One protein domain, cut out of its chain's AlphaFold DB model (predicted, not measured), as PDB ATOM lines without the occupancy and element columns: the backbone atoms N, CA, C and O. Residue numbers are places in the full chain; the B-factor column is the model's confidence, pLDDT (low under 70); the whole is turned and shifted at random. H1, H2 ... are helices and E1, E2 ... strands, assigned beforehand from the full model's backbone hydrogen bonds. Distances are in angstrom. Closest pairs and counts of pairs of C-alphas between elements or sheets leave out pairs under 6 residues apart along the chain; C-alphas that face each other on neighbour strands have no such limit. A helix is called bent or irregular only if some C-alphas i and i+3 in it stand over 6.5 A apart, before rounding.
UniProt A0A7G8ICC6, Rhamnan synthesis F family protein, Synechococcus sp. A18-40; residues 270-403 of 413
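AT A GLANCE: This is residues 270 to 403 of the 413 residues of the protein "Rhamnan synthesis F family protein" of Synechococcus sp. A18-40 (UniProt A0A7G8ICC6). A strongly twisted sheet of five strands curls round H4 on one face, while H1, H2 and H6 cover its other face: three layers, with helices on both faces of a sheet. H2 and H6 lie toward opposite ends of the longest axis, and H7 packs on H4. The printed part has 134 residues, with named elements in the order E1 H1 E2 H2 H3 E3 H4 E4 H5 H6 E5 H7, seven helices and five strands. The sheet runs E3 E2 E1 E4 E5, mixed; the class is mixed, helices and strands. The whole is compact, with a radius of gyration of the C-alphas of 14.3 A and spans of 44 by 34 by 24 A.

HOW THE PARTS SIT: Start at the inner strand E1, residues 271 to 274. Beside it E2, residues 298 to 305, is parallel, with N 299 and O 271 at 3.0 A. Next, E3, residues 328 to 333, is parallel to E2, with N 331 and O 302 at 2.9 A. On E1's other side E4, residues 357 to 360, is parallel, with N 272 and O 357 at 2.9 A. The edge strand E5, residues 394 to 396, is antiparallel to E4, with N 395 and O 358 at 2.8 A. H4, residues 342 to 352, is on the sheet; its closest C-alphas to E2 are Ala 349 and Ile 301, 6.6 A apart. H7, residues 397 to 402, touches H4 about perpendicular, at 85 degrees; the closest C-alphas, Arg 397 and Ser 350, are 5.3 A apart. H1, residues 277 to 292, runs along E2 at a height over the sheet of 9.0 A. H2, residues 306 to 318, and H6, residues 369 to 381, are on the sheet; H3, residues 320 to 324, only grazes it. H5, residues 363 to 367, is not on it. E1, H1, E2 and E2, H2 H3, E3 are strand-helix-strand units, each joining parallel neighbour strands; E3, H4, E4 is a split one, with E2 and E1 between; the three crossovers are right-handed. In H3, H4, H6 and H7 every O i to N i+4 pair is within hydrogen-bond range; H1 has 8 of 12, H2 5 of 9, and H5 0 of 1, beside 1 of 2 O i to N i+3 pairs.

IN THESE COORDINATES: Find C-alpha 271 at (-3.705, -20.219, -21.000), where E1 begins. E2 spans 23.1 A, H1 22.7 A, H6 18.8 A and H2 18.5 A. H1 and H2 are irregular: C-alphas 281 and 284 are 7.6 A apart, 307 and 310 7.5 A. H7 ends at C-alpha 402, (-4.937, -35.473, -11.218).

THE WHOLE: The two C-alphas farthest apart, Ser 310 and Gln 381, are 44.5 A apart. The printed part has no cut. The link from H6 to E5, residues 382 to 393, is long. Confidence is low, under 70, at residues 335 to 339.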
ATOM      1  N   ARG A 270      -7.964 -19.303 -19.085       93.31
ATOM      2  CA  ARG A 270      -6.560 -19.034 -18.763       93.31
ATOM      3  C   ARG A 270      -5.650 -20.005 -19.502       93.31
ATOM      4  O   ARG A 270      -5.854 -21.221 -19.431       93.31
ATOM      5  N   LEU A 271      -4.645 -19.465 -20.181       94.00
ATOM      6  CA  LEU A 271      -3.705 -20.219 -21.000       94.00
ATOM      7  C   LEU A 271      -2.277 -20.030 -20.480       94.00
ATOM      8  O   LEU A 271      -1.795 -18.903 -20.405       94.00
ATOM      9  N   GLY A 272      -1.602 -21.137 -20.176       94.06
ATOM     10  CA  GLY A 272      -0.199 -21.146 -19.765       94.06
ATOM     11  C   GLY A 272       0.695 -21.609 -20.902       94.06
ATOM     12  O   GLY A 272       0.536 -22.733 -21.381       94.06
ATOM     13  N   LEU A 273       1.629 -20.757 -21.312       93.12
ATOM     14  CA  LEU A 273       2.706 -21.096 -22.237       93.12
ATOM     15  C   LEU A 273       3.869 -21.651 -21.422       93.12
ATOM     16  O   LEU A 273       4.519 -20.908 -20.692       93.12
ATOM     17  N   VAL A 274       4.099 -22.952 -21.514       93.12
ATOM     18  CA  VAL A 274       5.173 -23.633 -20.795       93.12
ATOM     19  C   VAL A 274       6.424 -23.578 -21.655       93.12
ATOM     20  O   VAL A 274       6.445 -24.163 -22.735       93.12
ATOM     21  N   LEU A 275       7.429 -22.841 -21.196       90.50
ATOM     22  CA  LEU A 275       8.727 -22.751 -21.858       90.50
ATOM     23  C   LEU A 275       9.689 -23.799 -21.301       90.50
ATOM     24  O   LEU A 275       9.601 -24.186 -20.136       90.50
ATOM     25  N   GLU A 276      10.632 -24.216 -22.130       87.94
ATOM     26  CA  GLU A 276      11.786 -25.007 -21.721       87.94
ATOM     27  C   GLU A 276      12.849 -24.102 -21.065       87.94
ATOM     28  O   GLU A 276      13.016 -22.949 -21.484       87.94
ATOM     29  N   PRO A 277      13.619 -24.596 -20.078       83.75
ATOM     30  CA  PRO A 277      14.656 -23.806 -19.404       83.75
ATOM     31  C   PRO A 277      15.653 -23.126 -20.359       83.75
ATOM     32  O   PRO A 277      16.044 -21.973 -20.162       83.75
ATOM     33  N   GLN A 278      16.021 -23.808 -21.447       83.75
ATOM     34  CA  GLN A 278      16.962 -23.330 -22.463       83.75
ATOM     35  C   GLN A 278      16.442 -22.082 -23.204       83.75
ATOM     36  O   GLN A 278      17.222 -21.294 -23.747       83.75
ATOM     37  N   GLN A 279      15.125 -21.853 -23.191       85.75
ATOM     38  CA  GLN A 279      14.482 -20.700 -23.819       85.75
ATOM     39  C   GLN A 279      14.549 -19.424 -22.961       85.75
ATOM     40  O   GLN A 279      14.066 -18.381 -23.406       85.75
ATOM     41  N   LEU A 280      15.192 -19.444 -21.781       84.94
ATOM     42  CA  LEU A 280      15.369 -18.253 -20.931       84.94
ATOM     43  C   LEU A 280      15.967 -17.063 -21.703       84.94
ATOM     44  O   LEU A 280      15.527 -15.928 -21.530       84.94
ATOM     45  N   SER A 281      16.920 -17.315 -22.606       84.94
ATOM     46  CA  SER A 281      17.541 -16.274 -23.446       84.94
ATOM     47  C   SER A 281      16.544 -15.520 -24.343       84.94
ATOM     48  O   SER A 281      16.801 -14.385 -24.744       84.94
ATOM     49  N   GLN A 282      15.390 -16.124 -24.632       87.19
ATOM     50  CA  GLN A 282      14.330 -15.567 -25.473       87.19
ATOM     51  C   GLN A 282      13.184 -14.959 -24.651       87.19
ATOM     52  O   GLN A 282      12.258 -14.390 -25.229       87.19
ATOM     53  N   LEU A 283      13.224 -15.041 -23.315       88.75
ATOM     54  CA  LEU A 283      12.117 -14.649 -22.439       88.75
ATOM     55  C   LEU A 283      11.665 -13.198 -22.661       88.75
ATOM     56  O   LEU A 283      10.469 -12.926 -22.701       88.75
ATOM     57  N   THR A 284      12.597 -12.268 -22.887       90.38
ATOM     58  CA  THR A 284      12.256 -10.869 -23.208       90.38
ATOM     59  C   THR A 284      11.411 -10.757 -24.482       90.38
ATOM     60  O   THR A 284      10.457  -9.984 -24.519       90.38
ATOM     61  N   GLN A 285      11.722 -11.542 -25.520       88.88
ATOM     62  CA  GLN A 285      10.958 -11.544 -26.774       88.88
ATOM     63  C   GLN A 285       9.574 -12.170 -26.573       88.88
ATOM     64  O   GLN A 285       8.584 -11.659 -27.091       88.88
ATOM     65  N   TRP A 286       9.495 -13.233 -25.770       88.56
ATOM     66  CA  TRP A 286       8.235 -13.872 -25.399       88.56
ATOM     67  C   TRP A 286       7.317 -12.960 -24.592       88.56
ATOM     68  O   TRP A 286       6.117 -12.921 -24.851       88.56
ATOM     69  N   LEU A 287       7.865 -12.196 -23.649       90.12
ATOM     70  CA  LEU A 287       7.101 -11.216 -22.883       90.12
ATOM     71  C   LEU A 287       6.592 -10.082 -23.776       90.12
ATOM     72  O   LEU A 287       5.408  -9.759 -23.722       90.12
ATOM     73  N   ALA A 288       7.436  -9.555 -24.667       89.12
ATOM     74  CA  ALA A 288       7.016  -8.551 -25.647       89.12
ATOM     75  C   ALA A 288       5.928  -9.084 -26.601       89.12
ATOM     76  O   ALA A 288       4.996  -8.366 -26.963       89.12
ATOM     77  N   TRP A 289       6.006 -10.362 -26.987       87.81
ATOM     78  CA  TRP A 289       4.950 -11.029 -27.748       87.81
ATOM     79  C   TRP A 289       3.669 -11.192 -26.936       87.81
ATOM     80  O   TRP A 289       2.583 -11.000 -27.471       87.81
ATOM     81  N   LEU A 290       3.774 -11.519 -25.646       87.31
ATOM     82  CA  LEU A 290       2.630 -11.700 -24.757       87.31
ATOM     83  C   LEU A 290       1.834 -10.400 -24.580       87.31
ATOM     84  O   LEU A 290       0.607 -10.445 -24.520       87.31
ATOM     85  N   GLU A 291       2.511  -9.252 -24.555       83.75
ATOM     86  CA  GLU A 291       1.872  -7.927 -24.558       83.75
ATOM     87  C   GLU A 291       1.058  -7.672 -25.834       83.75
ATOM     88  O   GLU A 291       0.017  -7.018 -25.793       83.75
ATOM     89  N   GLN A 292       1.500  -8.234 -26.959       82.81
ATOM     90  CA  GLN A 292       0.820  -8.158 -28.256       82.81
ATOM     91  C   GLN A 292      -0.124  -9.344 -28.498       82.81
ATOM     92  O   GLN A 292      -0.822  -9.395 -29.516       82.81
ATOM     93  N   CYS A 293      -0.149 -10.322 -27.587       78.50
ATOM     94  CA  CYS A 293      -0.879 -11.559 -27.779       78.50
ATOM     95  C   CYS A 293      -2.382 -11.264 -27.798       78.50
ATOM     96  O   CYS A 293      -2.920 -10.663 -26.866       78.50
ATOM     97  N   PRO A 294      -3.111 -11.739 -28.820       74.19
ATOM     98  CA  PRO A 294      -4.541 -11.478 -28.934       74.19
ATOM     99  C   PRO A 294      -5.381 -12.176 -27.852       74.19
ATOM    100  O   PRO A 294      -6.594 -11.960 -27.792       74.19
ATOM    101  N   HIS A 295      -4.773 -13.035 -27.025       85.94
ATOM    102  CA  HIS A 295      -5.425 -13.709 -25.913       85.94
ATOM    103  C   HIS A 295      -5.071 -13.031 -24.572       85.94
ATOM    104  O   HIS A 295      -3.950 -13.191 -24.089       85.94
ATOM    105  N   PRO A 296      -6.016 -12.336 -23.909       84.81
ATOM    106  CA  PRO A 296      -5.699 -11.479 -22.759       84.81
ATOM    107  C   PRO A 296      -5.272 -12.258 -21.503       84.81
ATOM    108  O   PRO A 296      -4.435 -11.783 -20.734       84.81
ATOM    109  N   SER A 297      -5.803 -13.471 -21.322       88.19
ATOM    110  CA  SER A 297      -5.547 -14.337 -20.157       88.19
ATOM    111  C   SER A 297      -4.418 -15.347 -20.400       88.19
ATOM    112  O   SER A 297      -4.493 -16.490 -19.953       88.19
ATOM    113  N   CYS A 298      -3.424 -14.951 -21.196       90.75
ATOM    114  CA  CYS A 298      -2.237 -15.747 -21.476       90.75
ATOM    115  C   CYS A 298      -1.094 -15.344 -20.532       90.75
ATOM    116  O   CYS A 298      -0.882 -14.146 -20.305       90.75
ATOM    117  N   HIS A 299      -0.346 -16.323 -20.024       91.50
ATOM    118  CA  HIS A 299       0.868 -16.104 -19.238       91.50
ATOM    119  C   HIS A 299       1.929 -17.161 -19.524       91.50
ATOM    120  O   HIS A 299       1.631 -18.250 -20.010       91.50
ATOM    121  N   ILE A 300       3.176 -16.824 -19.220       93.12
ATOM    122  CA  ILE A 300       4.329 -17.701 -19.405       93.12
ATOM    123  C   ILE A 300       4.615 -18.432 -18.099       93.12
ATOM    124  O   ILE A 300       4.599 -17.829 -17.028       93.12
ATOM    125  N   ILE A 301       4.901 -19.723 -18.196       92.88
ATOM    126  CA  ILE A 301       5.386 -20.565 -17.109       92.88
ATOM    127  C   ILE A 301       6.777 -21.030 -17.523       92.88
ATOM    128  O   ILE A 301       6.926 -21.704 -18.540       92.88
ATOM    129  N   LEU A 302       7.788 -20.649 -16.748       90.06
ATOM    130  CA  LEU A 302       9.176 -21.009 -16.991       90.06
ATOM    131  C   LEU A 302       9.704 -21.820 -15.805       90.06
ATOM    132  O   LEU A 302       9.957 -21.250 -14.737       90.06
ATOM    133  N   PRO A 303       9.864 -23.136 -15.970       86.75
ATOM    134  CA  PRO A 303      10.588 -23.961 -15.024       86.75
ATOM    135  C   PRO A 303      12.077 -23.595 -15.033       86.75
ATOM    136  O   PRO A 303      12.660 -23.348 -16.089       86.75
ATOM    137  N   LEU A 304      12.676 -23.517 -13.849       82.00
ATOM    138  CA  LEU A 304      14.052 -23.087 -13.630       82.00
ATOM    139  C   LEU A 304      14.797 -24.161 -12.829       82.00
ATOM    140  O   LEU A 304      14.539 -24.297 -11.632       82.00
ATOM    141  N   PRO A 305      15.715 -24.905 -13.461       79.12
ATOM    142  CA  PRO A 305      16.546 -25.893 -12.783       79.12
ATOM    143  C   PRO A 305      17.444 -25.253 -11.712       79.12
ATOM    144  O   PRO A 305      17.925 -24.127 -11.892       79.12
ATOM    145  N   GLU A 306      17.717 -25.972 -10.621       75.31
ATOM    146  CA  GLU A 306      18.574 -25.515  -9.516       75.31
ATOM    147  C   GLU A 306      19.974 -25.077  -9.976       75.31
ATOM    148  O   GLU A 306      20.534 -24.119  -9.440       75.31
ATOM    149  N   GLN A 307      20.523 -25.682 -11.035       74.56
ATOM    150  CA  GLN A 307      21.818 -25.290 -11.610       74.56
ATOM    151  C   GLN A 307      21.841 -23.808 -12.046       74.56
ATOM    152  O   GLN A 307      22.901 -23.183 -12.116       74.56
ATOM    153  N   MET A 308      20.670 -23.216 -12.303       72.88
ATOM    154  CA  MET A 308      20.495 -21.811 -12.677       72.88
ATOM    155  C   MET A 308      20.211 -20.884 -11.478       72.88
ATOM    156  O   MET A 308      19.989 -19.685 -11.675       72.88
ATOM    157  N   ALA A 309      20.255 -21.388 -10.237       70.00
ATOM    158  CA  ALA A 309      19.944 -20.631  -9.019       70.00
ATOM    159  C   ALA A 309      20.800 -19.363  -8.855       70.00
ATOM    160  O   ALA A 309      20.304 -18.334  -8.393       70.00
ATOM    161  N   SER A 310      22.059 -19.393  -9.303       70.25
ATOM    162  CA  SER A 310      22.969 -18.236  -9.270       70.25
ATOM    163  C   SER A 310      22.507 -17.063 -10.148       70.25
ATOM    164  O   SER A 310      22.832 -15.910  -9.868       70.25
ATOM    165  N   VAL A 311      21.715 -17.338 -11.188       70.94
ATOM    166  CA  VAL A 311      21.188 -16.330 -12.119       70.94
ATOM    167  C   VAL A 311      19.775 -15.891 -11.715       70.94
ATOM    168  O   VAL A 311      19.352 -14.788 -12.064       70.94
ATOM    169  N   TRP A 312      19.053 -16.701 -10.931       71.50
ATOM    170  CA  TRP A 312      17.652 -16.466 -10.568       71.50
ATOM    171  C   TRP A 312      17.423 -15.101  -9.919       71.50
ATOM    172  O   TRP A 312      16.557 -14.358 -10.376       71.50
ATOM    173  N   GLY A 313      18.217 -14.726  -8.912       72.12
ATOM    174  CA  GLY A 313      18.046 -13.438  -8.231       72.12
ATOM    175  C   GLY A 313      18.087 -12.251  -9.202       72.12
ATOM    176  O   GLY A 313      17.249 -11.354  -9.128       72.12
ATOM    177  N   HIS A 314      19.002 -12.285 -10.174       80.00
ATOM    178  CA  HIS A 314      19.100 -11.259 -11.211       80.00
ATOM    179  C   HIS A 314      17.923 -11.301 -12.193       80.00
ATOM    180  O   HIS A 314      17.349 -10.253 -12.491       80.00
ATOM    181  N   GLN A 315      17.518 -12.491 -12.651       79.44
ATOM    182  CA  GLN A 315      16.387 -12.648 -13.575       79.44
ATOM    183  C   GLN A 315      15.057 -12.232 -12.933       79.44
ATOM    184  O   GLN A 315      14.228 -11.593 -13.578       79.44
ATOM    185  N   TRP A 316      14.860 -12.538 -11.650       83.19
ATOM    186  CA  TRP A 316      13.669 -12.128 -10.915       83.19
ATOM    187  C   TRP A 316      13.555 -10.607 -10.872       83.19
ATOM    188  O   TRP A 316      12.503 -10.069 -11.198       83.19
ATOM    189  N   TRP A 317      14.642  -9.900 -10.547       83.56
ATOM    190  CA  TRP A 317      14.647  -8.435 -10.550       83.56
ATOM    191  C   TRP A 317      14.431  -7.855 -11.946       83.56
ATOM    192  O   TRP A 317      13.665  -6.903 -12.095       83.56
ATOM    193  N   GLN A 318      15.050  -8.452 -12.966       88.12
ATOM    194  CA  GLN A 318      14.881  -8.045 -14.358       88.12
ATOM    195  C   GLN A 318      13.421  -8.164 -14.825       88.12
ATOM    196  O   GLN A 318      12.923  -7.271 -15.509       88.12
ATOM    197  N   TYR A 319      12.722  -9.234 -14.438       90.31
ATOM    198  CA  TYR A 319      11.349  -9.521 -14.870       90.31
ATOM    199  C   TYR A 319      10.296  -9.305 -13.781       90.31
ATOM    200  O   TYR A 319       9.152  -9.739 -13.931       90.31
ATOM    201  N   ARG A 320      10.649  -8.588 -12.709       90.50
ATOM    202  CA  ARG A 320       9.799  -8.362 -11.534       90.50
ATOM    203  C   ARG A 320       8.408  -7.869 -11.913       90.50
ATOM    204  O   ARG A 320       7.418  -8.419 -11.447       90.50
ATOM    205  N   SER A 321       8.340  -6.890 -12.814       91.56
ATOM    206  CA  SER A 321       7.066  -6.352 -13.299       91.56
ATOM    207  C   SER A 321       6.197  -7.437 -13.945       91.56
ATOM    208  O   SER A 321       5.024  -7.562 -13.612       91.56
ATOM    209  N   ALA A 322       6.755  -8.281 -14.818       90.56
ATOM    210  CA  ALA A 322       5.990  -9.351 -15.456       90.56
ATOM    211  C   ALA A 322       5.473 -10.384 -14.439       90.56
ATOM    212  O   ALA A 322       4.372 -10.908 -14.606       90.56
ATOM    213  N   ILE A 323       6.241 -10.649 -13.381       90.31
ATOM    214  CA  ILE A 323       5.854 -11.561 -12.298       90.31
ATOM    215  C   ILE A 323       4.729 -10.951 -11.452       90.31
ATOM    216  O   ILE A 323       3.693 -11.582 -11.261       90.31
ATOM    217  N   GLU A 324       4.891  -9.706 -10.999       90.88
ATOM    218  CA  GLU A 324       3.900  -9.000 -10.171       90.88
ATOM    219  C   GLU A 324       2.563  -8.799 -10.906       90.88
ATOM    220  O   GLU A 324       1.502  -8.887 -10.291       90.88
ATOM    221  N   HIS A 325       2.592  -8.617 -12.230       89.56
ATOM    222  CA  HIS A 325       1.389  -8.524 -13.064       89.56
ATOM    223  C   HIS A 325       0.840  -9.892 -13.522       89.56
ATOM    224  O   HIS A 325      -0.085  -9.942 -14.337       89.56
ATOM    225  N   GLY A 326       1.402 -11.010 -13.042       89.00
ATOM    226  CA  GLY A 326       0.931 -12.365 -13.349       89.00
ATOM    227  C   GLY A 326       1.137 -12.805 -14.804       89.00
ATOM    228  O   GLY A 326       0.475 -13.730 -15.269       89.00
ATOM    229  N   LYS A 327       2.028 -12.139 -15.546       90.81
ATOM    230  CA  LYS A 327       2.389 -12.471 -16.935       90.81
ATOM    231  C   LYS A 327       3.492 -13.518 -17.029       90.81
ATOM    232  O   LYS A 327       3.573 -14.219 -18.037       90.81
ATOM    233  N   LEU A 328       4.303 -13.642 -15.983       92.06
ATOM    234  CA  LEU A 328       5.365 -14.629 -15.869       92.06
ATOM    235  C   LEU A 328       5.283 -15.357 -14.532       92.06
ATOM    236  O   LEU A 328       5.266 -14.737 -13.474       92.06
ATOM    237  N   GLN A 329       5.314 -16.678 -14.592       91.50
ATOM    238  CA  GLN A 329       5.503 -17.549 -13.449       91.50
ATOM    239  C   GLN A 329       6.830 -18.286 -13.611       91.50
ATOM    240  O   GLN A 329       6.978 -19.121 -14.498       91.50
ATOM    241  N   MET A 330       7.792 -17.971 -12.750       88.06
ATOM    242  CA  MET A 330       9.037 -18.728 -12.637       88.06
ATOM    243  C   MET A 330       8.867 -19.822 -11.581       88.06
ATOM    244  O   MET A 330       8.362 -19.543 -10.494       88.06
ATOM    245  N   MET A 331       9.271 -21.049 -11.898       85.25
ATOM    246  CA  MET A 331       9.115 -22.213 -11.020       85.25
ATOM    247  C   MET A 331      10.478 -22.873 -10.786       85.25
ATOM    248  O   MET A 331      10.951 -23.573 -11.678       85.25
ATOM    249  N   PRO A 332      11.114 -22.654  -9.625       81.69
ATOM    250  CA  PRO A 332      12.337 -23.358  -9.251       81.69
ATOM    251  C   PRO A 332      12.091 -24.867  -9.165       81.69
ATOM    252  O   PRO A 332      11.041 -25.288  -8.677       81.69
ATOM    253  N   LEU A 333      13.050 -25.662  -9.634       77.81
ATOM    254  CA  LEU A 333      13.003 -27.120  -9.622       77.81
ATOM    255  C   LEU A 333      14.268 -27.681  -8.968       77.81
ATOM    256  O   LEU A 333      15.373 -27.435  -9.452       77.81
ATOM    257  N   GLU A 334      14.076 -28.428  -7.881       74.75
ATOM    258  CA  GLU A 334      15.105 -29.220  -7.196       74.75
ATOM    259  C   GLU A 334      15.282 -30.567  -7.922       74.75
ATOM    260  O   GLU A 334      14.306 -31.103  -8.452       74.75
ATOM    261  N   ASP A 335      16.509 -31.100  -7.963       67.31
ATOM    262  CA  ASP A 335      16.835 -32.413  -8.553       67.31
ATOM    263  C   ASP A 335      16.317 -32.615  -9.998       67.31
ATOM    264  O   ASP A 335      15.728 -33.641 -10.351       67.31
ATOM    265  N   TRP A 336      16.520 -31.608 -10.852       68.38
ATOM    266  CA  TRP A 336      16.042 -31.604 -12.236       68.38
ATOM    267  C   TRP A 336      16.996 -32.306 -13.213       68.38
ATOM    268  O   TRP A 336      18.198 -32.037 -13.202       68.38
ATOM    269  N   ASP A 337      16.448 -33.146 -14.100       65.25
ATOM    270  CA  ASP A 337      17.185 -33.725 -15.232       65.25
ATOM    271  C   ASP A 337      17.517 -32.631 -16.263       65.25
ATOM    272  O   ASP A 337      16.666 -31.813 -16.612       65.25
ATOM    273  N   ASP A 338      18.740 -32.616 -16.793       62.62
ATOM    274  CA  ASP A 338      19.199 -31.604 -17.754       62.62
ATOM    275  C   ASP A 338      18.417 -31.654 -19.090       62.62
ATOM    276  O   ASP A 338      18.518 -30.734 -19.909       62.62
ATOM    277  N   SER A 339      17.638 -32.714 -19.342       65.75
ATOM    278  CA  SER A 339      16.833 -32.907 -20.562       65.75
ATOM    279  C   SER A 339      15.438 -33.473 -20.265       65.75
ATOM    280  O   SER A 339      15.158 -34.631 -20.567       65.75
ATOM    281  N   PRO A 340      14.539 -32.665 -19.682       72.69
ATOM    282  CA  PRO A 340      13.185 -33.099 -19.378       72.69
ATOM    283  C   PRO A 340      12.385 -33.324 -20.657       72.69
ATOM    284  O   PRO A 340      12.388 -32.487 -21.565       72.69
ATOM    285  N   GLU A 341      11.625 -34.414 -20.706       81.44
ATOM    286  CA  GLU A 341      10.676 -34.599 -21.792       81.44
ATOM    287  C   GLU A 341       9.597 -33.500 -21.710       81.44
ATOM    288  O   GLU A 341       9.132 -33.159 -20.614       81.44
ATOM    289  N   PRO A 342       9.115 -32.948 -22.840       81.31
ATOM    290  CA  PRO A 342       8.130 -31.863 -22.818       81.31
ATOM    291  C   PRO A 342       6.841 -32.187 -22.037       81.31
ATOM    292  O   PRO A 342       6.163 -31.306 -21.502       81.31
ATOM    293  N   GLN A 343       6.506 -33.473 -21.920       85.69
ATOM    294  CA  GLN A 343       5.401 -33.968 -21.098       85.69
ATOM    295  C   GLN A 343       5.586 -33.725 -19.590       85.69
ATOM    296  O   GLN A 343       4.601 -33.452 -18.895       85.69
ATOM    297  N   ASP A 344       6.819 -33.781 -19.084       86.06
ATOM    298  CA  ASP A 344       7.127 -33.584 -17.666       86.06
ATOM    299  C   ASP A 344       6.999 -32.104 -17.300       86.06
ATOM    300  O   ASP A 344       6.370 -31.759 -16.295       86.06
ATOM    301  N   LEU A 345       7.448 -31.214 -18.194       87.69
ATOM    302  CA  LEU A 345       7.242 -29.766 -18.085       87.69
ATOM    303  C   LEU A 345       5.752 -29.410 -17.995       87.69
ATOM    304  O   LEU A 345       5.346 -28.627 -17.133       87.69
ATOM    305  N   LEU A 346       4.910 -30.008 -18.847       90.44
ATOM    306  CA  LEU A 346       3.458 -29.797 -18.815       90.44
ATOM    307  C   LEU A 346       2.829 -30.270 -17.500       90.44
ATOM    308  O   LEU A 346       1.939 -29.601 -16.966       90.44
ATOM    309  N   ARG A 347       3.273 -31.412 -16.964       89.44
ATOM    310  CA  ARG A 347       2.783 -31.923 -15.677       89.44
ATOM    311  C   ARG A 347       3.172 -31.008 -14.522       89.44
ATOM    312  O   ARG A 347       2.302 -30.675 -13.717       89.44
ATOM    313  N   LEU A 348       4.408 -30.528 -14.472       88.00
ATOM    314  CA  LEU A 348       4.853 -29.597 -13.427       88.00
ATOM    315  C   LEU A 348       4.150 -28.247 -13.535       88.00
ATOM    316  O   LEU A 348       3.620 -27.731 -12.555       88.00
ATOM    317  N   ALA A 349       4.030 -27.704 -14.745       89.94
ATOM    318  CA  ALA A 349       3.264 -26.484 -14.971       89.94
ATOM    319  C   ALA A 349       1.799 -26.629 -14.513       89.94
ATOM    320  O   ALA A 349       1.187 -25.664 -14.047       89.94
ATOM    321  N   SER A 350       1.230 -27.838 -14.605       91.00
ATOM    322  CA  SER A 350      -0.134 -28.106 -14.150       91.00
ATOM    323  C   SER A 350      -0.304 -28.021 -12.629       91.00
ATOM    324  O   SER A 350      -1.375 -27.613 -12.177       91.00
ATOM    325  N   SER A 351       0.721 -28.337 -11.832       85.81
ATOM    326  CA  SER A 351       0.654 -28.203 -10.371       85.81
ATOM    327  C   SER A 351       0.851 -26.759  -9.917       85.81
ATOM    328  O   SER A 351       0.141 -26.308  -9.020       85.81
ATOM    329  N   ALA A 352       1.729 -26.011 -10.586       79.62
ATOM    330  CA  ALA A 352       2.095 -24.659 -10.176       79.62
ATOM    331  C   ALA A 352       1.125 -23.561 -10.649       79.62
ATOM    332  O   ALA A 352       1.013 -22.521 -10.001       79.62
ATOM    333  N   SER A 353       0.425 -23.756 -11.767       80.56
ATOM    334  CA  SER A 353      -0.439 -22.728 -12.360       80.56
ATOM    335  C   SER A 353      -1.927 -23.001 -12.144       80.56
ATOM    336  O   SER A 353      -2.359 -24.143 -12.033       80.56
ATOM    337  N   VAL A 354      -2.745 -21.947 -12.164       83.50
ATOM    338  CA  VAL A 354      -4.219 -22.012 -12.151       83.50
ATOM    339  C   VAL A 354      -4.839 -21.979 -13.560       83.50
ATOM    340  O   VAL A 354      -6.023 -21.683 -13.706       83.50
ATOM    341  N   CYS A 355      -4.063 -22.271 -14.607       91.62
ATOM    342  CA  CYS A 355      -4.544 -22.312 -15.994       91.62
ATOM    343  C   CYS A 355      -5.695 -23.291 -16.239       91.62
ATOM    344  O   CYS A 355      -5.772 -24.358 -15.634       91.62
ATOM    345  N   ASP A 356      -6.526 -22.986 -17.236       93.56
ATOM    346  CA  ASP A 356      -7.468 -23.953 -17.803       93.56
ATOM    347  C   ASP A 356      -6.764 -24.864 -18.821       93.56
ATOM    348  O   ASP A 356      -6.987 -26.082 -18.843       93.56
ATOM    349  N   TRP A 357      -5.879 -24.265 -19.624       95.31
ATOM    350  CA  TRP A 357      -5.121 -24.912 -20.690       95.31
ATOM    351  C   TRP A 357      -3.626 -24.616 -20.591       95.31
ATOM    352  O   TRP A 357      -3.216 -23.527 -20.194       95.31
ATOM    353  N   LEU A 358      -2.824 -25.590 -20.997       95.25
ATOM    354  CA  LEU A 358      -1.378 -25.516 -21.117       95.25
ATOM    355  C   LEU A 358      -0.978 -25.828 -22.554       95.25
ATOM    356  O   LEU A 358      -1.617 -26.638 -23.231       95.25
ATOM    357  N   VAL A 359       0.083 -25.181 -23.004       93.69
ATOM    358  CA  VAL A 359       0.681 -25.383 -24.319       93.69
ATOM    359  C   VAL A 359       2.187 -25.244 -24.183       93.69
ATOM    360  O   VAL A 359       2.656 -24.387 -23.438       93.69
ATOM    361  N   LEU A 360       2.938 -26.088 -24.881       90.81
ATOM    362  CA  LEU A 360       4.385 -25.935 -24.973       90.81
ATOM    363  C   LEU A 360       4.696 -24.740 -25.873       90.81
ATOM    364  O   LEU A 360       4.141 -24.618 -26.967       90.81
ATOM    365  N   GLY A 361       5.520 -23.824 -25.379       85.56
ATOM    366  CA  GLY A 361       5.950 -22.662 -26.136       85.56
ATOM    367  C   GLY A 361       7.139 -23.006 -27.022       85.56
ATOM    368  O   GLY A 361       8.157 -23.508 -26.558       85.56
ATOM    369  N   ASP A 362       7.029 -22.683 -28.306       84.38
ATOM    370  CA  ASP A 362       8.111 -22.830 -29.272       84.38
ATOM    371  C   ASP A 362       8.223 -21.587 -30.175       84.38
ATOM    372  O   ASP A 362       7.352 -20.711 -30.218       84.38
ATOM    373  N   VAL A 363       9.323 -21.500 -30.921       77.50
ATOM    374  CA  VAL A 363       9.616 -20.351 -31.794       77.50
ATOM    375  C   VAL A 363       8.576 -20.187 -32.914       77.50
ATOM    376  O   VAL A 363       8.369 -19.082 -33.421       77.50
ATOM    377  N   ASP A 364       7.896 -21.254 -33.323       83.38
ATOM    378  CA  ASP A 364       6.927 -21.193 -34.416       83.38
ATOM    379  C   ASP A 364       5.556 -20.684 -33.943       83.38
ATOM    380  O   ASP A 364       4.822 -20.058 -34.718       83.38
ATOM    381  N   LEU A 365       5.220 -20.852 -32.660       83.50
ATOM    382  CA  LEU A 365       4.047 -20.250 -32.030       83.50
ATOM    383  C   LEU A 365       4.146 -18.719 -32.046       83.50
ATOM    384  O   LEU A 365       3.161 -18.049 -32.371       83.50
ATOM    385  N   PHE A 366       5.343 -18.178 -31.790       77.44
ATOM    386  CA  PHE A 366       5.633 -16.742 -31.877       77.44
ATOM    387  C   PHE A 366       5.305 -16.181 -33.269       77.44
ATOM    388  O   PHE A 366       4.644 -15.149 -33.392       77.44
ATOM    389  N   LYS A 367       5.702 -16.899 -34.329       83.38
ATOM    390  CA  LYS A 367       5.484 -16.488 -35.728       83.38
ATOM    391  C   LYS A 367       4.025 -16.602 -36.176       83.38
ATOM    392  O   LYS A 367       3.630 -15.967 -37.154       83.38
ATOM    393  N   HIS A 368       3.217 -17.421 -35.499       84.88
ATOM    394  CA  HIS A 368       1.867 -17.767 -35.944       84.88
ATOM    395  C   HIS A 368       0.800 -17.685 -34.832       84.88
ATOM    396  O   HIS A 368       0.081 -18.663 -34.596       84.88
ATOM    397  N   PRO A 369       0.583 -16.509 -34.209       84.06
ATOM    398  CA  PRO A 369      -0.375 -16.337 -33.107       84.06
ATOM    399  C   PRO A 369      -1.825 -16.683 -33.491       84.06
ATOM    400  O   PRO A 369      -2.620 -17.111 -32.653       84.06
ATOM    401  N   ALA A 370      -2.181 -16.568 -34.775       87.94
ATOM    402  CA  ALA A 370      -3.496 -16.963 -35.278       87.94
ATOM    403  C   ALA A 370      -3.789 -18.463 -35.086       87.94
ATOM    404  O   ALA A 370      -4.938 -18.837 -34.844       87.94
ATOM    405  N   LYS A 371      -2.761 -19.328 -35.134       89.38
ATOM    406  CA  LYS A 371      -2.923 -20.772 -34.895       89.38
ATOM    407  C   LYS A 371      -3.340 -21.041 -33.448       89.38
ATOM    408  O   LYS A 371      -4.239 -21.847 -33.214       89.38
ATOM    409  N   LEU A 372      -2.770 -20.303 -32.491       89.56
ATOM    410  CA  LEU A 372      -3.155 -20.389 -31.083       89.56
ATOM    411  C   LEU A 372      -4.610 -19.970 -30.862       89.56
ATOM    412  O   LEU A 372      -5.369 -20.678 -30.206       89.56
ATOM    413  N   LEU A 373      -5.030 -18.850 -31.456       89.81
ATOM    414  CA  LEU A 373      -6.423 -18.408 -31.371       89.81
ATOM    415  C   LEU A 373      -7.395 -19.435 -31.957       89.81
ATOM    416  O   LEU A 373      -8.447 -19.679 -31.367       89.81
ATOM    417  N   ALA A 374      -7.047 -20.057 -33.086       91.69
ATOM    418  CA  ALA A 374      -7.857 -21.110 -33.693       91.69
ATOM    419  C   ALA A 374      -7.962 -22.351 -32.790       91.69
ATOM    420  O   ALA A 374      -9.005 -23.005 -32.740       91.69
ATOM    421  N   GLN A 375      -6.900 -22.683 -32.054       93.25
ATOM    422  CA  GLN A 375      -6.925 -23.761 -31.067       93.25
ATOM    423  C   GLN A 375      -7.768 -23.402 -29.839       93.25
ATOM    424  O   GLN A 375      -8.606 -24.199 -29.427       93.25
ATOM    425  N   MET A 376      -7.650 -22.179 -29.316       92.19
ATOM    426  CA  MET A 376      -8.487 -21.698 -28.208       92.19
ATOM    427  C   MET A 376      -9.972 -21.629 -28.588       92.19
ATOM    428  O   MET A 376     -10.848 -21.902 -27.766       92.19
ATOM    429  N   HIS A 377     -10.273 -21.328 -29.852       91.06
ATOM    430  CA  HIS A 377     -11.632 -21.412 -30.373       91.06
ATOM    431  C   HIS A 377     -12.163 -22.853 -30.344       91.06
ATOM    432  O   HIS A 377     -13.258 -23.098 -29.840       91.06
ATOM    433  N   ARG A 378     -11.366 -23.820 -30.816       92.88
ATOM    434  CA  ARG A 378     -11.709 -25.250 -30.756       92.88
ATOM    435  C   ARG A 378     -11.860 -25.746 -29.314       92.88
ATOM    436  O   ARG A 378     -12.807 -26.469 -29.021       92.88
ATOM    437  N   ALA A 379     -10.984 -25.323 -28.404       92.75
ATOM    438  CA  ALA A 379     -11.085 -25.610 -26.972       92.75
ATOM    439  C   ALA A 379     -12.416 -25.127 -26.375       92.75
ATOM    440  O   ALA A 379     -13.048 -25.851 -25.606       92.75
ATOM    441  N   MET A 380     -12.853 -23.924 -26.763       91.38
ATOM    442  CA  MET A 380     -14.134 -23.352 -26.349       91.38
ATOM    443  C   MET A 380     -15.323 -24.139 -26.911       91.38
ATOM    444  O   MET A 380     -16.234 -24.455 -26.155       91.38
ATOM    445  N   GLN A 381     -15.305 -24.493 -28.203       89.12
ATOM    446  CA  GLN A 381     -16.380 -25.260 -28.856       89.12
ATOM    447  C   GLN A 381     -16.560 -26.663 -28.261       89.12
ATOM    448  O   GLN A 381     -17.676 -27.182 -28.200       89.12
ATOM    449  N   TYR A 382     -15.462 -27.267 -27.802       91.56
ATOM    450  CA  TYR A 382     -15.442 -28.607 -27.228       91.56
ATOM    451  C   TYR A 382     -14.947 -28.577 -25.774       91.56
ATOM    452  O   TYR A 382     -13.882 -29.121 -25.466       91.56
ATOM    453  N   PRO A 383     -15.727 -27.998 -24.843       92.00
ATOM    454  CA  PRO A 383     -15.269 -27.718 -23.483       92.00
ATOM    455  C   PRO A 383     -15.017 -28.994 -22.659       92.00
ATOM    456  O   PRO A 383     -14.344 -28.954 -21.633       92.00
ATOM    457  N   LEU A 384     -15.507 -30.157 -23.097       94.62
ATOM    458  CA  LEU A 384     -15.231 -31.438 -22.439       94.62
ATOM    459  C   LEU A 384     -13.923 -32.096 -22.888       94.62
ATOM    460  O   LEU A 384     -13.469 -33.023 -22.224       94.62
ATOM    461  N   ARG A 385     -13.299 -31.627 -23.977       93.75
ATOM    462  CA  ARG A 385     -12.030 -32.200 -24.431       93.75
ATOM    463  C   ARG A 385     -10.928 -31.947 -23.414       93.75
ATOM    464  O   ARG A 385     -10.807 -30.860 -22.846       93.75
ATOM    465  N   GLU A 386     -10.114 -32.973 -23.223       94.31
ATOM    466  CA  GLU A 386      -8.895 -32.931 -22.413       94.31
ATOM    467  C   GLU A 386      -7.699 -32.415 -23.209       94.31
ATOM    468  O   GLU A 386      -6.751 -31.897 -22.632       94.31
ATOM    469  N   ARG A 387      -7.773 -32.516 -24.536       94.50
ATOM    470  CA  ARG A 387      -6.753 -32.037 -25.459       94.50
ATOM    471  C   ARG A 387      -7.372 -31.498 -26.740       94.50
ATOM    472  O   ARG A 387      -8.430 -31.973 -27.168       94.50
ATOM    473  N   VAL A 388      -6.712 -30.528 -27.358       95.44
ATOM    474  CA  VAL A 388      -7.068 -30.041 -28.693       95.44
ATOM    475  C   VAL A 388      -5.906 -30.345 -29.639       95.44
ATOM    476  O   VAL A 388      -4.880 -29.674 -29.542       95.44
ATOM    477  N   PRO A 389      -6.041 -31.370 -30.504       93.00
ATOM    478  CA  PRO A 389      -4.958 -31.815 -31.374       93.00
ATOM    479  C   PRO A 389      -4.659 -30.820 -32.506       93.00
ATOM    480  O   PRO A 389      -5.427 -29.886 -32.786       93.00
ATOM    481  N   GLY A 390      -3.540 -31.050 -33.192       91.75
ATOM    482  CA  GLY A 390      -2.959 -30.133 -34.170       91.75
ATOM    483  C   GLY A 390      -2.118 -29.036 -33.516       91.75
ATOM    484  O   GLY A 390      -1.877 -29.058 -32.318       91.75
ATOM    485  N   TYR A 391      -1.686 -28.045 -34.298       90.81
ATOM    486  CA  TYR A 391      -0.680 -27.085 -33.846       90.81
ATOM    487  C   TYR A 391      -1.248 -25.693 -33.470       90.81
ATOM    488  O   TYR A 391      -2.025 -25.132 -34.253       90.81
ATOM    489  N   PRO A 392      -0.833 -25.100 -32.332       91.75
ATOM    490  CA  PRO A 392      -0.179 -25.797 -31.223       91.75
ATOM    491  C   PRO A 392      -1.162 -26.752 -30.529       91.75
ATOM    492  O   PRO A 392      -2.374 -26.522 -30.558       91.75
ATOM    493  N   MET A 393      -0.662 -27.812 -29.904       93.88
ATOM    494  CA  MET A 393      -1.531 -28.729 -29.170       93.88
ATOM    495  C   MET A 393      -1.865 -28.135 -27.804       93.88
ATOM    496  O   MET A 393      -0.974 -27.703 -27.075       93.88
ATOM    497  N   LEU A 394      -3.151 -28.110 -27.452       95.25
ATOM    498  CA  LEU A 394      -3.594 -27.635 -26.140       95.25
ATOM    499  C   LEU A 394      -3.876 -28.811 -25.219       95.25
ATOM    500  O   LEU A 394      -4.595 -29.735 -25.600       95.25
ATOM    501  N   PHE A 395      -3.411 -28.716 -23.979       95.75
ATOM    502  CA  PHE A 395      -3.658 -29.700 -22.935       95.75
ATOM    503  C   PHE A 395      -4.447 -29.083 -21.797       95.75
ATOM    504  O   PHE A 395      -4.089 -28.041 -21.256       95.75
ATOM    505  N   ARG A 396      -5.536 -29.730 -21.400       94.56
ATOM    506  CA  ARG A 396      -6.284 -29.314 -20.224       94.56
ATOM    507  C   ARG A 396      -5.440 -29.603 -18.990       94.56
ATOM    508  O   ARG A 396      -4.905 -30.700 -18.841       94.56
ATOM    509  N   ARG A 397      -5.396 -28.646 -18.067       94.06
ATOM    510  CA  ARG A 397      -4.628 -28.774 -16.822       94.06
ATOM    511  C   ARG A 397      -5.044 -29.987 -15.984       94.06
ATOM    512  O   ARG A 397      -4.205 -30.702 -15.457       94.06
ATOM    513  N   GLN A 398      -6.347 -30.212 -15.826       91.31
ATOM    514  CA  GLN A 398      -6.836 -31.119 -14.786       91.31
ATOM    515  C   GLN A 398      -6.430 -32.596 -14.962       91.31
ATOM    516  O   GLN A 398      -6.021 -33.192 -13.970       91.31
ATOM    517  N   PRO A 399      -6.485 -33.201 -16.163       92.19
ATOM    518  CA  PRO A 399      -5.947 -34.546 -16.365       92.19
ATOM    519  C   PRO A 399      -4.440 -34.655 -16.098       92.19
ATOM    520  O   PRO A 399      -4.021 -35.659 -15.531       92.19
ATOM    521  N   LEU A 400      -3.649 -33.635 -16.463       92.25
ATOM    522  CA  LEU A 400      -2.202 -33.593 -16.204       92.25
ATOM    523  C   LEU A 400      -1.889 -33.576 -14.700       92.25
ATOM    524  O   LEU A 400      -0.940 -34.227 -14.269       92.25
ATOM    525  N   LEU A 401      -2.723 -32.870 -13.928       89.94
ATOM    526  CA  LEU A 401      -2.591 -32.718 -12.479       89.94
ATOM    527  C   LEU A 401      -3.066 -33.945 -11.691       89.94
ATOM    528  O   LEU A 401      -2.443 -34.326 -10.710       89.94
ATOM    529  N   MET A 402      -4.211 -34.518 -12.069       89.38
ATOM    530  CA  MET A 402      -4.937 -35.473 -11.218       89.38
ATOM    531  C   MET A 402      -4.639 -36.941 -11.525       89.38
ATOM    532  O   MET A 402      -5.045 -37.805 -10.753       89.38
ATOM    533  N   ARG A 403      -4.041 -37.257 -12.681       88.19
ATOM    534  CA  ARG A 403      -3.811 -38.647 -13.095       88.19
ATOM    535  C   ARG A 403      -2.352 -39.030 -12.935       88.19
ATOM    536  O   ARG A 403      -1.493 -38.474 -13.621       88.19
TER     537      ARG A 403